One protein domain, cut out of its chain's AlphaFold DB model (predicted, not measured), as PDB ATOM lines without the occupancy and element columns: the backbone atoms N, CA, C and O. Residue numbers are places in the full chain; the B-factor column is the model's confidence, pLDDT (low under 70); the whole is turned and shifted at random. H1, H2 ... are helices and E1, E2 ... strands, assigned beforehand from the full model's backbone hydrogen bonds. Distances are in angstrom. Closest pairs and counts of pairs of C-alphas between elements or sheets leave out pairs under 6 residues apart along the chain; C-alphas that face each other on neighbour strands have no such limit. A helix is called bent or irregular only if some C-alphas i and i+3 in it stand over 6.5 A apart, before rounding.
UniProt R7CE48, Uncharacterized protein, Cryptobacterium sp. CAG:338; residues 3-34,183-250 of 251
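What this domain is: This is residues 3 to 34 and 183 to 250 of the 251 residues of an uncharacterized protein of Cryptobacterium sp. CAG:338 (UniProt R7CE48). A small sheet of three strands, E2, E1 and E3, has a helix along each face, H2 on one and H1 on the other, and a long loop, residues 210 to 235, reaches beyond one end of it. H4 packs on H1. The printed part has 100 residues with four named helices and three named strands, in the order H1 E1 E2 H2 H3 E3 H4; the sheet, in the order E2 E1 E3, is antiparallel, and the class is mixed, with under half of the residues in named elements. It is compact, with a radius of gyration of the C-alphas of 14.3 A, and spans 40 by 33 by 22 A.

Where its parts are: Find C-alpha 19 at (159.370, 119.459, 20.691); from there E1, residues 19 to 25, runs 18.3 A. E2 is residues 184 to 187, and E3 residues 236 to 238. H2, residues 193 to 203, runs 15.4 A, H1, residues 6 to 15, 14.3 A. H3 is residues 206 to 209. H4, residues 241 to 248, ends at C-alpha 248 at (162.823, 133.616, 22.650) and is irregular: C-alphas 243 and 246 are 7.3 A apart.

How they stand to each other: Look first at inner strand E1, antiparallel to E2, with N 22 and O 184 at 2.8 A, and to E3, with N 24 and O 237 at 2.9 A. H2 is over E1 at a height over the sheet of 8.4 A; their closest C-alphas, Ala 22 and Thr 200, are 6.2 A apart. H1 is over E1 on the opposite face, at 8.7 A; the closest C-alphas, Asn 13 and Val 19, are 5.0 A apart. H4 touches H1, about perpendicular at 77 degrees, closest at C-alphas Val 10 and Arg 248, 6.4 A, and only grazes the sheet with residues 241 to 244. H3 is close to but not clearly touching H2, C-alphas Ala 202 and Thr 208 being 7.1 A apart. E2, H2 H3 and E3 form a split strand-helix-strand unit, two strands running the same way with E1 between them, its crossover right-handed. In H1 and H2 every O i to N i+4 pair is within hydrogen-bond range; in H4 1 of 4 is, beside 4 of 5 O i to N i+3 pairs, and H3 is too short for an O i to N i+4 pair.

The domain as a whole: The C-alphas farthest apart, Asp 189 and Glu 221, are 41.0 A apart. Residues 35 to 182 are not printed, and C-alphas 34 and 183 are 14.6 A apart across the cut. The link from H3 to E3 is long, with 26 residues. Residue 250 alone has pLDDT under 70.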
ATOM      1  N   TYR A   3     161.638 117.142  31.072       92.25
ATOM      2  CA  TYR A   3     161.576 118.406  31.803       92.25
ATOM      3  C   TYR A   3     162.795 119.230  31.402       92.25
ATOM      4  O   TYR A   3     163.926 118.774  31.583       92.25
ATOM      5  N   LEU A   4     162.568 120.381  30.776       88.81
ATOM      6  CA  LEU A   4     163.626 121.232  30.240       88.81
ATOM      7  C   LEU A   4     163.529 122.599  30.901       88.81
ATOM      8  O   LEU A   4     162.436 123.143  30.988       88.81
ATOM      9  N   GLY A   5     164.660 123.180  31.313       85.12
ATOM     10  CA  GLY A   5     164.696 124.604  31.659       85.12
ATOM     11  C   GLY A   5     164.128 125.436  30.506       85.12
ATOM     12  O   GLY A   5     164.273 125.042  29.350       85.12
ATOM     13  N   ALA A   6     163.477 126.561  30.794       87.56
ATOM     14  CA  ALA A   6     162.698 127.287  29.792       87.56
ATOM     15  C   ALA A   6     163.529 127.749  28.569       87.56
ATOM     16  O   ALA A   6     163.079 127.621  27.432       87.56
ATOM     17  N   GLU A   7     164.787 128.153  28.769       81.06
ATOM     18  CA  GLU A   7     165.730 128.405  27.666       81.06
ATOM     19  C   GLU A   7     166.087 127.119  26.897       81.06
ATOM     20  O   GLU A   7     166.074 127.086  25.668       81.06
ATOM     21  N   GLY A   8     166.352 126.023  27.613       84.50
ATOM     22  CA  GLY A   8     166.620 124.719  27.006       84.50
ATOM     23  C   GLY A   8     165.438 124.198  26.182       84.50
ATOM     24  O   GLY A   8     165.649 123.563  25.149       84.50
ATOM     25  N   TYR A   9     164.207 124.499  26.601       93.00
ATOM     26  CA  TYR A   9     163.001 124.255  25.819       93.00
ATOM     27  C   TYR A   9     162.999 125.074  24.530       93.00
ATOM     28  O   TYR A   9     162.889 124.483  23.459       93.00
ATOM     29  N   VAL A  10     163.180 126.394  24.621       91.38
ATOM     30  CA  VAL A  10     163.227 127.284  23.451       91.38
ATOM     31  C   VAL A  10     164.265 126.802  22.435       91.38
ATOM     32  O   VAL A  10     163.936 126.619  21.265       91.38
ATOM     33  N   GLN A  11     165.483 126.480  22.881       88.94
ATOM     34  CA  GLN A  11     166.541 125.958  22.011       88.94
ATOM     35  C   GLN A  11     166.199 124.583  21.410       88.94
ATOM     36  O   GLN A  11     166.605 124.267  20.288       88.94
ATOM     37  N   ALA A  12     165.505 123.717  22.156       93.06
ATOM     38  CA  ALA A  12     165.087 122.404  21.667       93.06
ATOM     39  C   ALA A  12     163.961 122.512  20.629       93.06
ATOM     40  O   ALA A  12     164.019 121.825  19.609       93.06
ATOM     41  N   ASN A  13     162.983 123.384  20.880       96.25
ATOM     42  CA  ASN A  13     161.872 123.706  19.988       96.25
ATOM     43  C   ASN A  13     162.363 124.385  18.697       96.25
ATOM     44  O   ASN A  13     161.938 124.009  17.611       96.25
ATOM     45  N   GLU A  14     163.339 125.292  18.781       93.44
ATOM     46  CA  GLU A  14     163.959 125.912  17.603       93.44
ATOM     47  C   GLU A  14     164.677 124.877  16.716       93.44
ATOM     48  O   GLU A  14     164.552 124.884  15.490       93.44
ATOM     49  N   LYS A  15     165.413 123.942  17.331       95.25
ATOM     50  CA  LYS A  15     166.109 122.865  16.605       95.25
ATOM     51  C   LYS A  15     165.158 121.799  16.067       95.25
ATOM     52  O   LYS A  15     165.513 121.091  15.122       95.25
ATOM     53  N   ASN A  16     164.000 121.634  16.696       96.94
ATOM     54  CA  ASN A  16     162.976 120.677  16.315       96.94
ATOM     55  C   ASN A  16     161.592 121.188  16.736       96.94
ATOM     56  O   ASN A  16     161.198 121.025  17.894       96.94
ATOM     57  N   ASP A  17     160.827 121.696  15.766       96.19
ATOM     58  CA  ASP A  17     159.473 122.238  15.949       96.19
ATOM     59  C   ASP A  17     158.476 121.215  16.521       96.19
ATOM     60  O   ASP A  17     157.376 121.569  16.935       96.19
ATOM     61  N   LYS A  18     158.838 119.929  16.560       97.50
ATOM     62  CA  LYS A  18     158.025 118.863  17.156       97.50
ATOM     63  C   LYS A  18     158.185 118.745  18.658       97.50
ATOM     64  O   LYS A  18     157.333 118.118  19.289       97.50
ATOM     65  N   VAL A  19     159.235 119.325  19.239       97.69
ATOM     66  CA  VAL A  19     159.370 119.459  20.691       97.69
ATOM     67  C   VAL A  19     158.450 120.587  21.138       97.69
ATOM     68  O   VAL A  19     158.714 121.748  20.855       97.69
ATOM     69  N   GLN A  20     157.366 120.235  21.820       97.69
ATOM     70  CA  GLN A  20     156.334 121.169  22.266       97.69
ATOM     71  C   GLN A  20     156.210 121.103  23.788       97.69
ATOM     72  O   GLN A  20     156.321 120.018  24.375       97.69
ATOM     73  N   CYS A  21     156.000 122.255  24.422       97.00
ATOM     74  CA  CYS A  21     155.612 122.313  25.823       97.00
ATOM     75  C   CYS A  21     154.207 121.719  26.001       97.00
ATOM     76  O   CYS A  21     153.377 121.757  25.096       97.00
ATOM     77  N   ALA A  22     153.968 121.124  27.165       97.38
ATOM     78  CA  ALA A  22     152.710 120.470  27.503       97.38
ATOM     79  C   ALA A  22     152.052 121.159  28.699       97.38
ATOM     80  O   ALA A  22     150.924 121.638  28.637       97.38
ATOM     81  N   PHE A  23     152.788 121.211  29.805       97.75
ATOM     82  CA  PHE A  23     152.356 121.813  31.056       97.75
ATOM     83  C   PHE A  23     153.573 122.262  31.862       97.75
ATOM     84  O   PHE A  23     154.690 121.782  31.653       97.75
ATOM     85  N   THR A  24     153.349 123.173  32.796       97.12
ATOM     86  CA  THR A  24     154.361 123.700  33.716       97.12
ATOM     87  C   THR A  24     153.762 123.868  35.109       97.12
ATOM     88  O   THR A  24     152.543 123.770  35.274       97.12
ATOM     89  N   ALA A  25     154.605 124.062  36.121       95.81
ATOM     90  CA  ALA A  25     154.151 124.397  37.468       95.81
ATOM     91  C   ALA A  25     153.523 125.797  37.475       95.81
ATOM     92  O   ALA A  25     154.090 126.730  36.906       95.81
ATOM     93  N   SER A  26     152.359 125.927  38.107       95.56
ATOM     94  CA  SER A  26     151.700 127.211  38.330       95.56
ATOM     95  C   SER A  26     152.401 128.034  39.408       95.56
ATOM     96  O   SER A  26     153.204 127.510  40.176       95.56
ATOM     97  N   ASP A  27     151.999 129.293  39.530       91.50
ATOM     98  CA  ASP A  27     152.204 130.081  40.747       91.50
ATOM     99  C   ASP A  27     151.344 129.574  41.928       91.50
ATOM    100  O   ASP A  27     150.504 128.668  41.788       91.50
ATOM    101  N   ALA A  28     151.504 130.209  43.094       90.44
ATOM    102  CA  ALA A  28     150.692 129.988  44.290       90.44
ATOM    103  C   ALA A  28     149.178 130.200  44.084       90.44
ATOM    104  O   ALA A  28     148.376 129.763  44.911       90.44
ATOM    105  N   ASN A  29     148.736 130.868  43.018       93.06
ATOM    106  CA  ASN A  29     147.322 131.071  42.702       93.06
ATOM    107  C   ASN A  29     146.752 130.021  41.739       93.06
ATOM    108  O   ASN A  29     145.537 130.030  41.505       93.06
ATOM    109  N   GLY A  30     147.572 129.088  41.252       94.69
ATOM    110  CA  GLY A  30     147.159 128.097  40.260       94.69
ATOM    111  C   GLY A  30     147.150 128.654  38.834       94.69
ATOM    112  O   GLY A  30     146.453 128.108  37.978       94.69
ATOM    113  N   THR A  31     147.864 129.755  38.579       94.62
ATOM    114  CA  THR A  31     147.903 130.464  37.293       94.62
ATOM    115  C   THR A  31     149.310 130.523  36.694       94.62
ATOM    116  O   THR A  31     150.275 130.031  37.277       94.62
ATOM    117  N   LEU A  32     149.410 131.060  35.474       92.44
ATOM    118  CA  LEU A  32     150.680 131.334  34.790       92.44
ATOM    119  C   LEU A  32     151.173 132.774  35.013       92.44
ATOM    120  O   LEU A  32     152.234 133.127  34.504       92.44
ATOM    121  N   ASP A  33     150.398 133.603  35.716       86.62
ATOM    122  CA  ASP A  33     150.628 135.047  35.824       86.62
ATOM    123  C   ASP A  33     151.937 135.349  36.565       86.62
ATOM    124  O   ASP A  33     152.693 136.224  36.147       86.62
ATOM    125  N   GLU A  34     152.230 134.578  37.614       84.25
ATOM    126  CA  GLU A  34     153.459 134.680  38.411       84.25
ATOM    127  C   GLU A  34     154.249 133.361  38.407       84.25
ATOM    128  O   GLU A  34     155.052 133.107  39.299       84.25
ATOM    129  N   PRO A 183     158.997 123.967  31.330       95.69
ATOM    130  CA  PRO A 183     157.948 123.088  30.844       95.69
ATOM    131  C   PRO A 183     158.335 121.612  30.945       95.69
ATOM    132  O   PRO A 183     159.457 121.189  30.637       95.69
ATOM    133  N   PHE A 184     157.330 120.788  31.217       97.38
ATOM    134  CA  PHE A 184     157.315 119.423  30.716       97.38
ATOM    135  C   PHE A 184     156.972 119.452  29.231       97.38
ATOM    136  O   PHE A 184     155.994 120.063  28.808       97.38
ATOM    137  N   CYS A 185     157.791 118.772  28.443       97.31
ATOM    138  CA  CYS A 185     157.724 118.762  26.993       97.31
ATOM    139  C   CYS A 185     157.510 117.343  26.470       97.31
ATOM    140  O   CYS A 185     157.999 116.361  27.045       97.31
ATOM    141  N   TYR A 186     156.883 117.224  25.306       97.00
ATOM    142  CA  TYR A 186     156.855 115.995  24.518       97.00
ATOM    143  C   TYR A 186     157.307 116.240  23.080       97.00
ATOM    144  O   TYR A 186     157.439 117.375  22.634       97.00
ATOM    145  N   ASN A 187     157.572 115.152  22.355       96.44
ATOM    146  CA  ASN A 187     157.821 115.204  20.922       96.44
ATOM    147  C   ASN A 187     156.565 114.726  20.181       96.44
ATOM    148  O   ASN A 187     156.187 113.555  20.291       96.44
ATOM    149  N   THR A 188     155.936 115.634  19.445       96.38
ATOM    150  CA  THR A 188     154.671 115.412  18.730       96.38
ATOM    151  C   THR A 188     154.773 114.402  17.584       96.38
ATOM    152  O   THR A 188     153.761 113.815  17.221       96.38
ATOM    153  N   ASP A 189     155.973 114.083  17.084       96.56
ATOM    154  CA  ASP A 189     156.159 112.991  16.110       96.56
ATOM    155  C   ASP A 189     156.021 111.599  16.746       96.56
ATOM    156  O   ASP A 189     155.866 110.596  16.047       96.56
ATOM    157  N   THR A 190     156.127 111.511  18.076       95.69
ATOM    158  CA  THR A 190     156.142 110.233  18.808       95.69
ATOM    159  C   THR A 190     154.831 109.912  19.514       95.69
ATOM    160  O   THR A 190     154.673 108.790  19.989       95.69
ATOM    161  N   LEU A 191     153.911 110.878  19.586       95.88
ATOM    162  CA  LEU A 191     152.637 110.772  20.294       95.88
ATOM    163  C   LEU A 191     151.503 111.276  19.404       95.88
ATOM    164  O   LEU A 191     151.589 112.367  18.843       95.88
ATOM    165  N   SER A 192     150.411 110.524  19.334       96.94
ATOM    166  CA  SER A 192     149.165 111.001  18.728       96.94
ATOM    167  C   SER A 192     148.568 112.181  19.506       96.94
ATOM    168  O   SER A 192     148.865 112.375  20.684       96.94
ATOM    169  N   GLU A 193     147.694 112.961  18.865       96.31
ATOM    170  CA  GLU A 193     146.979 114.072  19.518       96.31
ATOM    171  C   GLU A 193     146.175 113.597  20.741       96.31
ATOM    172  O   GLU A 193     146.185 114.251  21.784       96.31
ATOM    173  N   ASP A 194     145.548 112.418  20.652       97.94
ATOM    174  CA  ASP A 194     144.811 111.810  21.765       97.94
ATOM    175  C   ASP A 194     145.738 111.464  22.942       97.94
ATOM    176  O   ASP A 194     145.377 111.683  24.097       97.94
ATOM    177  N   GLU A 195     146.947 110.957  22.677       97.94
ATOM    178  CA  GLU A 195     147.942 110.677  23.720       97.94
ATOM    179  C   GLU A 195     148.483 111.963  24.352       97.94
ATOM    180  O   GLU A 195     148.592 112.037  25.575       97.94
ATOM    181  N   GLN A 196     148.778 112.989  23.546       97.25
ATOM    182  CA  GLN A 196     149.208 114.306  24.036       97.25
ATOM    183  C   GLN A 196     148.153 114.915  24.965       97.25
ATOM    184  O   GLN A 196     148.470 115.362  26.074       97.25
ATOM    185  N   LYS A 197     146.883 114.861  24.547       97.31
ATOM    186  CA  LYS A 197     145.754 115.317  25.354       97.31
ATOM    187  C   LYS A 197     145.599 114.495  26.629       97.31
ATOM    188  O   LYS A 197     145.477 115.078  27.699       97.31
ATOM    189  N   ALA A 198     145.634 113.166  26.543       98.06
ATOM    190  CA  ALA A 198     145.472 112.303  27.709       98.06
ATOM    191  C   ALA A 198     146.575 112.532  28.756       98.06
ATOM    192  O   ALA A 198     146.286 112.562  29.952       98.06
ATOM    193  N   ILE A 199     147.822 112.728  28.317       97.75
ATOM    194  CA  ILE A 199     148.946 113.058  29.201       97.75
ATOM    195  C   ILE A 199     148.715 114.415  29.868       97.75
ATOM    196  O   ILE A 199     148.806 114.511  31.090       97.75
ATOM    197  N   THR A 200     148.398 115.448  29.088       97.81
ATOM    198  CA  THR A 200     148.211 116.809  29.612       97.81
ATOM    199  C   THR A 200     147.021 116.874  30.571       97.81
ATOM    200  O   THR A 200     147.160 117.404  31.670       97.81
ATOM    201  N   ASP A 201     145.888 116.252  30.231       98.31
ATOM    202  CA  ASP A 201     144.704 116.176  31.096       98.31
ATOM    203  C   ASP A 201     145.008 115.434  32.409       98.31
ATOM    204  O   ASP A 201     144.603 115.875  33.483       98.31
ATOM    205  N   ALA A 202     145.741 114.316  32.351       98.19
ATOM    206  CA  ALA A 202     146.116 113.568  33.549       98.19
ATOM    207  C   ALA A 202     147.055 114.376  34.457       98.19
ATOM    208  O   ALA A 202     146.862 114.422  35.676       98.19
ATOM    209  N   MET A 203     148.054 115.041  33.878       97.81
ATOM    210  CA  MET A 203     149.050 115.803  34.635       97.81
ATOM    211  C   MET A 203     148.492 117.110  35.203       97.81
ATOM    212  O   MET A 203     148.923 117.533  36.267       97.81
ATOM    213  N   THR A 204     147.487 117.705  34.564       97.75
ATOM    214  CA  THR A 204     146.795 118.918  35.045       97.75
ATOM    215  C   THR A 204     145.546 118.609  35.885       97.75
ATOM    216  O   THR A 204     144.750 119.496  36.195       97.75
ATOM    217  N   SER A 205     145.343 117.343  36.265       98.12
ATOM    218  CA  SER A 205     144.185 116.911  37.052       98.12
ATOM    219  C   SER A 205     144.325 117.201  38.551       98.12
ATOM    220  O   SER A 205     145.426 117.292  39.097       98.12
ATOM    221  N   ALA A 206     143.184 117.235  39.248       96.69
ATOM    222  CA  ALA A 206     143.141 117.345  40.707       96.69
ATOM    223  C   ALA A 206     143.838 116.170  41.421       96.69
ATOM    224  O   ALA A 206     144.425 116.370  42.480       96.69
ATOM    225  N   ASP A 207     143.811 114.964  40.838       97.69
ATOM    226  CA  ASP A 207     144.502 113.796  41.398       97.69
ATOM    227  C   ASP A 207     146.024 113.993  41.377       97.69
ATOM    228  O   ASP A 207     146.709 113.639  42.337       97.69
ATOM    229  N   THR A 208     146.554 114.600  40.309       97.38
ATOM    230  CA  THR A 208     147.974 114.964  40.222       97.38
ATOM    231  C   THR A 208     148.319 116.093  41.190       97.38
ATOM    232  O   THR A 208     149.310 115.975  41.907       97.38
ATOM    233  N   ALA A 209     147.486 117.135  41.288       96.25
ATOM    234  CA  ALA A 209     147.681 118.232  42.242       96.25
ATOM    235  C   ALA A 209     147.679 117.761  43.712       96.25
ATOM    236  O   ALA A 209     148.397 118.299  44.550       96.25
ATOM    237  N   ALA A 210     146.904 116.720  44.035       95.69
ATOM    238  CA  ALA A 210     146.842 116.137  45.375       95.69
ATOM    239  C   ALA A 210     147.991 115.156  45.689       95.69
ATOM    240  O   ALA A 210     148.069 114.638  46.808       95.69
ATOM    241  N   ASN A 211     148.864 114.852  44.725       96.38
ATOM    242  CA  ASN A 211     149.929 113.872  44.901       96.38
ATOM    243  C   ASN A 211     151.154 114.498  45.584       96.38
ATOM    244  O   ASN A 211     151.929 115.209  44.948       96.38
ATOM    245  N   SER A 212     151.383 114.148  46.853       93.38
ATOM    246  CA  SER A 212     152.487 114.684  47.660       93.38
ATOM    247  C   SER A 212     153.890 114.284  47.189       93.38
ATOM    248  O   SER A 212     154.870 114.879  47.616       93.38
ATOM    249  N   ALA A 213     154.011 113.273  46.319       93.31
ATOM    250  CA  ALA A 213     155.283 112.929  45.679       93.31
ATOM    251  C   ALA A 213     155.600 113.837  44.475       93.31
ATOM    252  O   ALA A 213     156.716 113.814  43.960       93.31
ATOM    253  N   ILE A 214     154.613 114.602  44.000       95.19
ATOM    254  CA  ILE A 214     154.772 115.619  42.958       95.19
ATOM    255  C   ILE A 214     154.827 116.992  43.624       95.19
ATOM    256  O   ILE A 214     155.845 117.667  43.491       95.19
ATOM    257  N   PHE A 215     153.777 117.351  44.366       95.94
ATOM    258  CA  PHE A 215     153.642 118.615  45.091       95.94
ATOM    259  C   PHE A 215     153.936 118.398  46.574       95.94
ATOM    260  O   PHE A 215     153.060 117.965  47.324       95.94
ATOM    261  N   TYR A 216     155.178 118.640  46.984       94.31
ATOM    262  CA  TYR A 216     155.618 118.367  48.351       94.31
ATOM    263  C   TYR A 216     155.370 119.562  49.277       94.31
ATOM    264  O   TYR A 216     155.335 120.705  48.831       94.31
ATOM    265  N   ASP A 217     155.184 119.287  50.567       91.06
ATOM    266  CA  ASP A 217     155.015 120.318  51.592       91.06
ATOM    267  C   ASP A 217     156.383 120.901  51.974       91.06
ATOM    268  O   ASP A 217     157.207 120.192  52.551       91.06
ATOM    269  N   GLY A 218     156.631 122.168  51.630       85.00
ATOM    270  CA  GLY A 218     157.888 122.857  51.934       85.00
ATOM    271  C   GLY A 218     158.128 123.076  53.432       85.00
ATOM    272  O   GLY A 218     159.271 123.278  53.843       85.00
ATOM    273  N   GLU A 219     157.087 122.986  54.270       85.94
ATOM    274  CA  GLU A 219     157.223 123.090  55.728       85.94
ATOM    275  C   GLU A 219     157.730 121.786  56.375       85.94
ATOM    276  O   GLU A 219     158.201 121.800  57.517       85.94
ATOM    277  N   ASP A 220     157.663 120.652  55.669       88.31
ATOM    278  CA  ASP A 220     158.204 119.375  56.136       88.31
ATOM    279  C   ASP A 220     159.628 119.167  55.604       88.31
ATOM    280  O   ASP A 220     159.844 118.807  54.450       88.31
ATOM    281  N   GLU A 221     160.619 119.305  56.491       85.50
ATOM    282  CA  GLU A 221     162.050 119.118  56.190       85.50
ATOM    283  C   GLU A 221     162.403 117.729  55.612       85.50
ATOM    284  O   GLU A 221     163.508 117.532  55.101       85.50
ATOM    285  N   ASN A 222     161.503 116.741  55.712       88.81
ATOM    286  CA  ASN A 222     161.691 115.399  55.149       88.81
ATOM    287  C   ASN A 222     160.888 115.165  53.864       88.81
ATOM    288  O   ASN A 222     161.009 114.089  53.261       88.81
ATOM    289  N   ALA A 223     160.046 116.115  53.463       88.12
ATOM    290  CA  ALA A 223     159.258 115.991  52.257       88.12
ATOM    291  C   ALA A 223     160.164 116.048  51.024       88.12
ATOM    292  O   ALA A 223     161.164 116.760  50.958       88.12
ATOM    293  N   THR A 224     159.826 115.228  50.033       87.44
ATOM    294  CA  THR A 224     160.541 115.170  48.759       87.44
ATOM    295  C   THR A 224     159.517 115.116  47.641       87.44
ATOM    296  O   THR A 224     158.548 114.359  47.714       87.44
ATOM    297  N   GLY A 225     159.733 115.914  46.602       89.25
ATOM    298  CA  GLY A 225     158.857 115.963  45.441       89.25
ATOM    299  C   GLY A 225     159.493 116.720  44.286       89.25
ATOM    300  O   GLY A 225     160.696 116.981  44.287       89.25
ATOM    301  N   LEU A 226     158.679 117.028  43.279       89.12
ATOM    302  CA  LEU A 226     159.114 117.737  42.075       89.12
ATOM    303  C   LEU A 226     158.928 119.250  42.195       89.12
ATOM    304  O   LEU A 226     159.762 119.999  41.703       89.12
ATOM    305  N   VAL A 227     157.828 119.676  42.813       91.00
ATOM    306  CA  VAL A 227     157.408 121.074  42.924       91.00
ATOM    307  C   VAL A 227     157.001 121.333  44.367       91.00
ATOM    308  O   VAL A 227     156.292 120.519  44.959       91.00
ATOM    309  N   GLU A 228     157.458 122.437  44.944       90.88
ATOM    310  CA  GLU A 228     157.008 122.855  46.272       90.88
ATOM    311  C   GLU A 228     155.548 123.307  46.205       90.88
ATOM    312  O   GLU A 228     155.134 124.017  45.286       90.88
ATOM    313  N   LYS A 229     154.737 122.876  47.168       91.81
ATOM    314  CA  LYS A 229     153.333 123.257  47.253       91.81
ATOM    315  C   LYS A 229     153.195 124.591  47.990       91.81
ATOM    316  O   LYS A 229     152.866 124.622  49.171       91.81
ATOM    317  N   GLU A 230     153.391 125.686  47.262       87.81
ATOM    318  CA  GLU A 230     153.267 127.053  47.797       87.81
ATOM    319  C   GLU A 230     151.860 127.366  48.344       87.81
ATOM    320  O   GLU A 230     151.695 128.171  49.262       87.81
ATOM    321  N   SER A 231     150.814 126.742  47.787       92.31
ATOM    322  CA  SER A 231     149.448 126.834  48.305       92.31
ATOM    323  C   SER A 231     148.582 125.632  47.909       92.31
ATOM    324  O   SER A 231     148.944 124.804  47.074       92.31
ATOM    325  N   ASP A 232     147.361 125.557  48.449       92.75
ATOM    326  CA  ASP A 232     146.351 124.568  48.038       92.75
ATOM    327  C   ASP A 232     145.912 124.664  46.569       92.75
ATOM    328  O   ASP A 232     145.238 123.759  46.077       92.75
ATOM    329  N   LYS A 233     146.268 125.745  45.872       95.69
ATOM    330  CA  LYS A 233     145.984 125.930  44.445       95.69
ATOM    331  C   LYS A 233     147.151 125.542  43.541       95.69
ATOM    332  O   LYS A 233     146.923 125.412  42.341       95.69
ATOM    333  N   THR A 234     148.361 125.382  44.082       95.50
ATOM    334  CA  THR A 234     149.547 125.020  43.297       95.50
ATOM    335  C   THR A 234     149.295 123.711  42.549       95.50
ATOM    336  O   THR A 234     148.890 122.709  43.138       95.50
ATOM    337  N   THR A 235     149.492 123.731  41.233       97.62
ATOM    338  CA  THR A 235     149.198 122.607  40.337       97.62
ATOM    339  C   THR A 235     150.076 122.676  39.090       97.62
ATOM    340  O   THR A 235     150.790 123.650  38.858       97.62
ATOM    341  N   PHE A 236     150.004 121.655  38.240       98.06
ATOM    342  CA  PHE A 236     150.417 121.812  36.854       98.06
ATOM    343  C   PHE A 236     149.294 122.448  36.043       98.06
ATOM    344  O   PHE A 236     148.124 122.080  36.180       98.06
ATOM    345  N   VAL A 237     149.673 123.370  35.168       97.75
ATOM    346  CA  VAL A 237     148.793 124.056  34.222       97.75
ATOM    347  C   VAL A 237     149.276 123.791  32.804       97.75
ATOM    348  O   VAL A 237     150.480 123.773  32.544       97.75
ATOM    349  N   ALA A 238     148.338 123.553  31.884       97.56
ATOM    350  CA  ALA A 238     148.661 123.437  30.468       97.56
ATOM    351  C   ALA A 238     149.258 124.759  29.972       97.56
ATOM    352  O   ALA A 238     148.815 125.833  30.383       97.56
ATOM    353  N   VAL A 239     150.261 124.674  29.104       96.12
ATOM    354  CA  VAL A 239     150.993 125.849  28.634       96.12
ATOM    355  C   VAL A 239     151.192 125.787  27.131       96.12
ATOM    356  O   VAL A 239     151.570 124.753  26.582       96.12
ATOM    357  N   GLU A 240     150.921 126.910  26.480       95.25
ATOM    358  CA  GLU A 240     151.106 127.085  25.045       95.25
ATOM    359  C   GLU A 240     152.506 127.607  24.741       95.25
ATOM    360  O   GLU A 240     153.102 128.344  25.530       95.25
ATOM    361  N   ASP A 241     152.993 127.289  23.544       94.88
ATOM    362  CA  ASP A 241     154.345 127.628  23.115       94.88
ATOM    363  C   ASP A 241     154.661 129.127  23.218       94.88
ATOM    364  O   ASP A 241     155.748 129.517  23.654       94.88
ATOM    365  N   SER A 242     153.677 129.970  22.893       94.94
ATOM    366  CA  SER A 242     153.791 131.432  22.927       94.94
ATOM    367  C   SER A 242     154.042 131.997  24.324       94.94
ATOM    368  O   SER A 242     154.504 133.127  24.454       94.94
ATOM    369  N   TRP A 243     153.746 131.246  25.391       94.25
ATOM    370  CA  TRP A 243     154.060 131.704  26.743       94.25
ATOM    371  C   TRP A 243     155.572 131.842  26.954       94.25
ATOM    372  O   TRP A 243     155.995 132.712  27.704       94.25
ATOM    373  N   TYR A 244     156.385 131.074  26.219       91.94
ATOM    374  CA  TYR A 244     157.849 131.138  26.256       91.94
ATOM    375  C   TYR A 244     158.467 132.179  25.303       91.94
ATOM    376  O   TYR A 244     159.692 132.313  25.255       91.94
ATOM    377  N   ASP A 245     157.659 132.967  24.587       89.31
ATOM    378  CA  ASP A 245     158.148 134.033  23.700       89.31
ATOM    379  C   ASP A 245     159.011 135.100  24.397       89.31
ATOM    380  O   ASP A 245     159.985 135.539  23.781       89.31
ATOM    381  N   PRO A 246     158.757 135.506  25.663       82.38
ATOM    382  CA  PRO A 246     159.653 136.418  26.368       82.38
ATOM    383  C   PRO A 246     161.099 135.923  26.409       82.38
ATOM    384  O   PRO A 246     162.003 136.737  26.305       82.38
ATOM    385  N   ILE A 247     161.317 134.604  26.493       79.75
ATOM    386  CA  ILE A 247     162.655 134.000  26.495       79.75
ATOM    387  C   ILE A 247     163.226 133.925  25.076       79.75
ATOM    388  O   ILE A 247     164.408 134.195  24.887       79.75
ATOM    389  N   ARG A 248     162.399 133.612  24.067       82.56
ATOM    390  CA  ARG A 248     162.823 133.616  22.650       82.56
ATOM    391  C   ARG A 248     163.371 134.960  22.199       82.56
ATOM    392  O   ARG A 248     164.274 134.996  21.379       82.56
ATOM    393  N   ASN A 249     162.808 136.040  22.725       74.19
ATOM    394  CA  ASN A 249     163.160 137.398  22.333       74.19
ATOM    395  C   ASN A 249     164.382 137.958  23.088       74.19
ATOM    396  O   ASN A 249     164.707 139.122  22.889       74.19
ATOM    397  N   LEU A 250     165.047 137.167  23.945       63.41
ATOM    398  CA  LEU A 250     166.290 137.557  24.635       63.41
ATOM    399  C   LEU A 250     167.552 137.403  23.754       63.41
ATOM    400  O   LEU A 250     168.663 137.611  24.249       63.41
TER     401      LEU A 250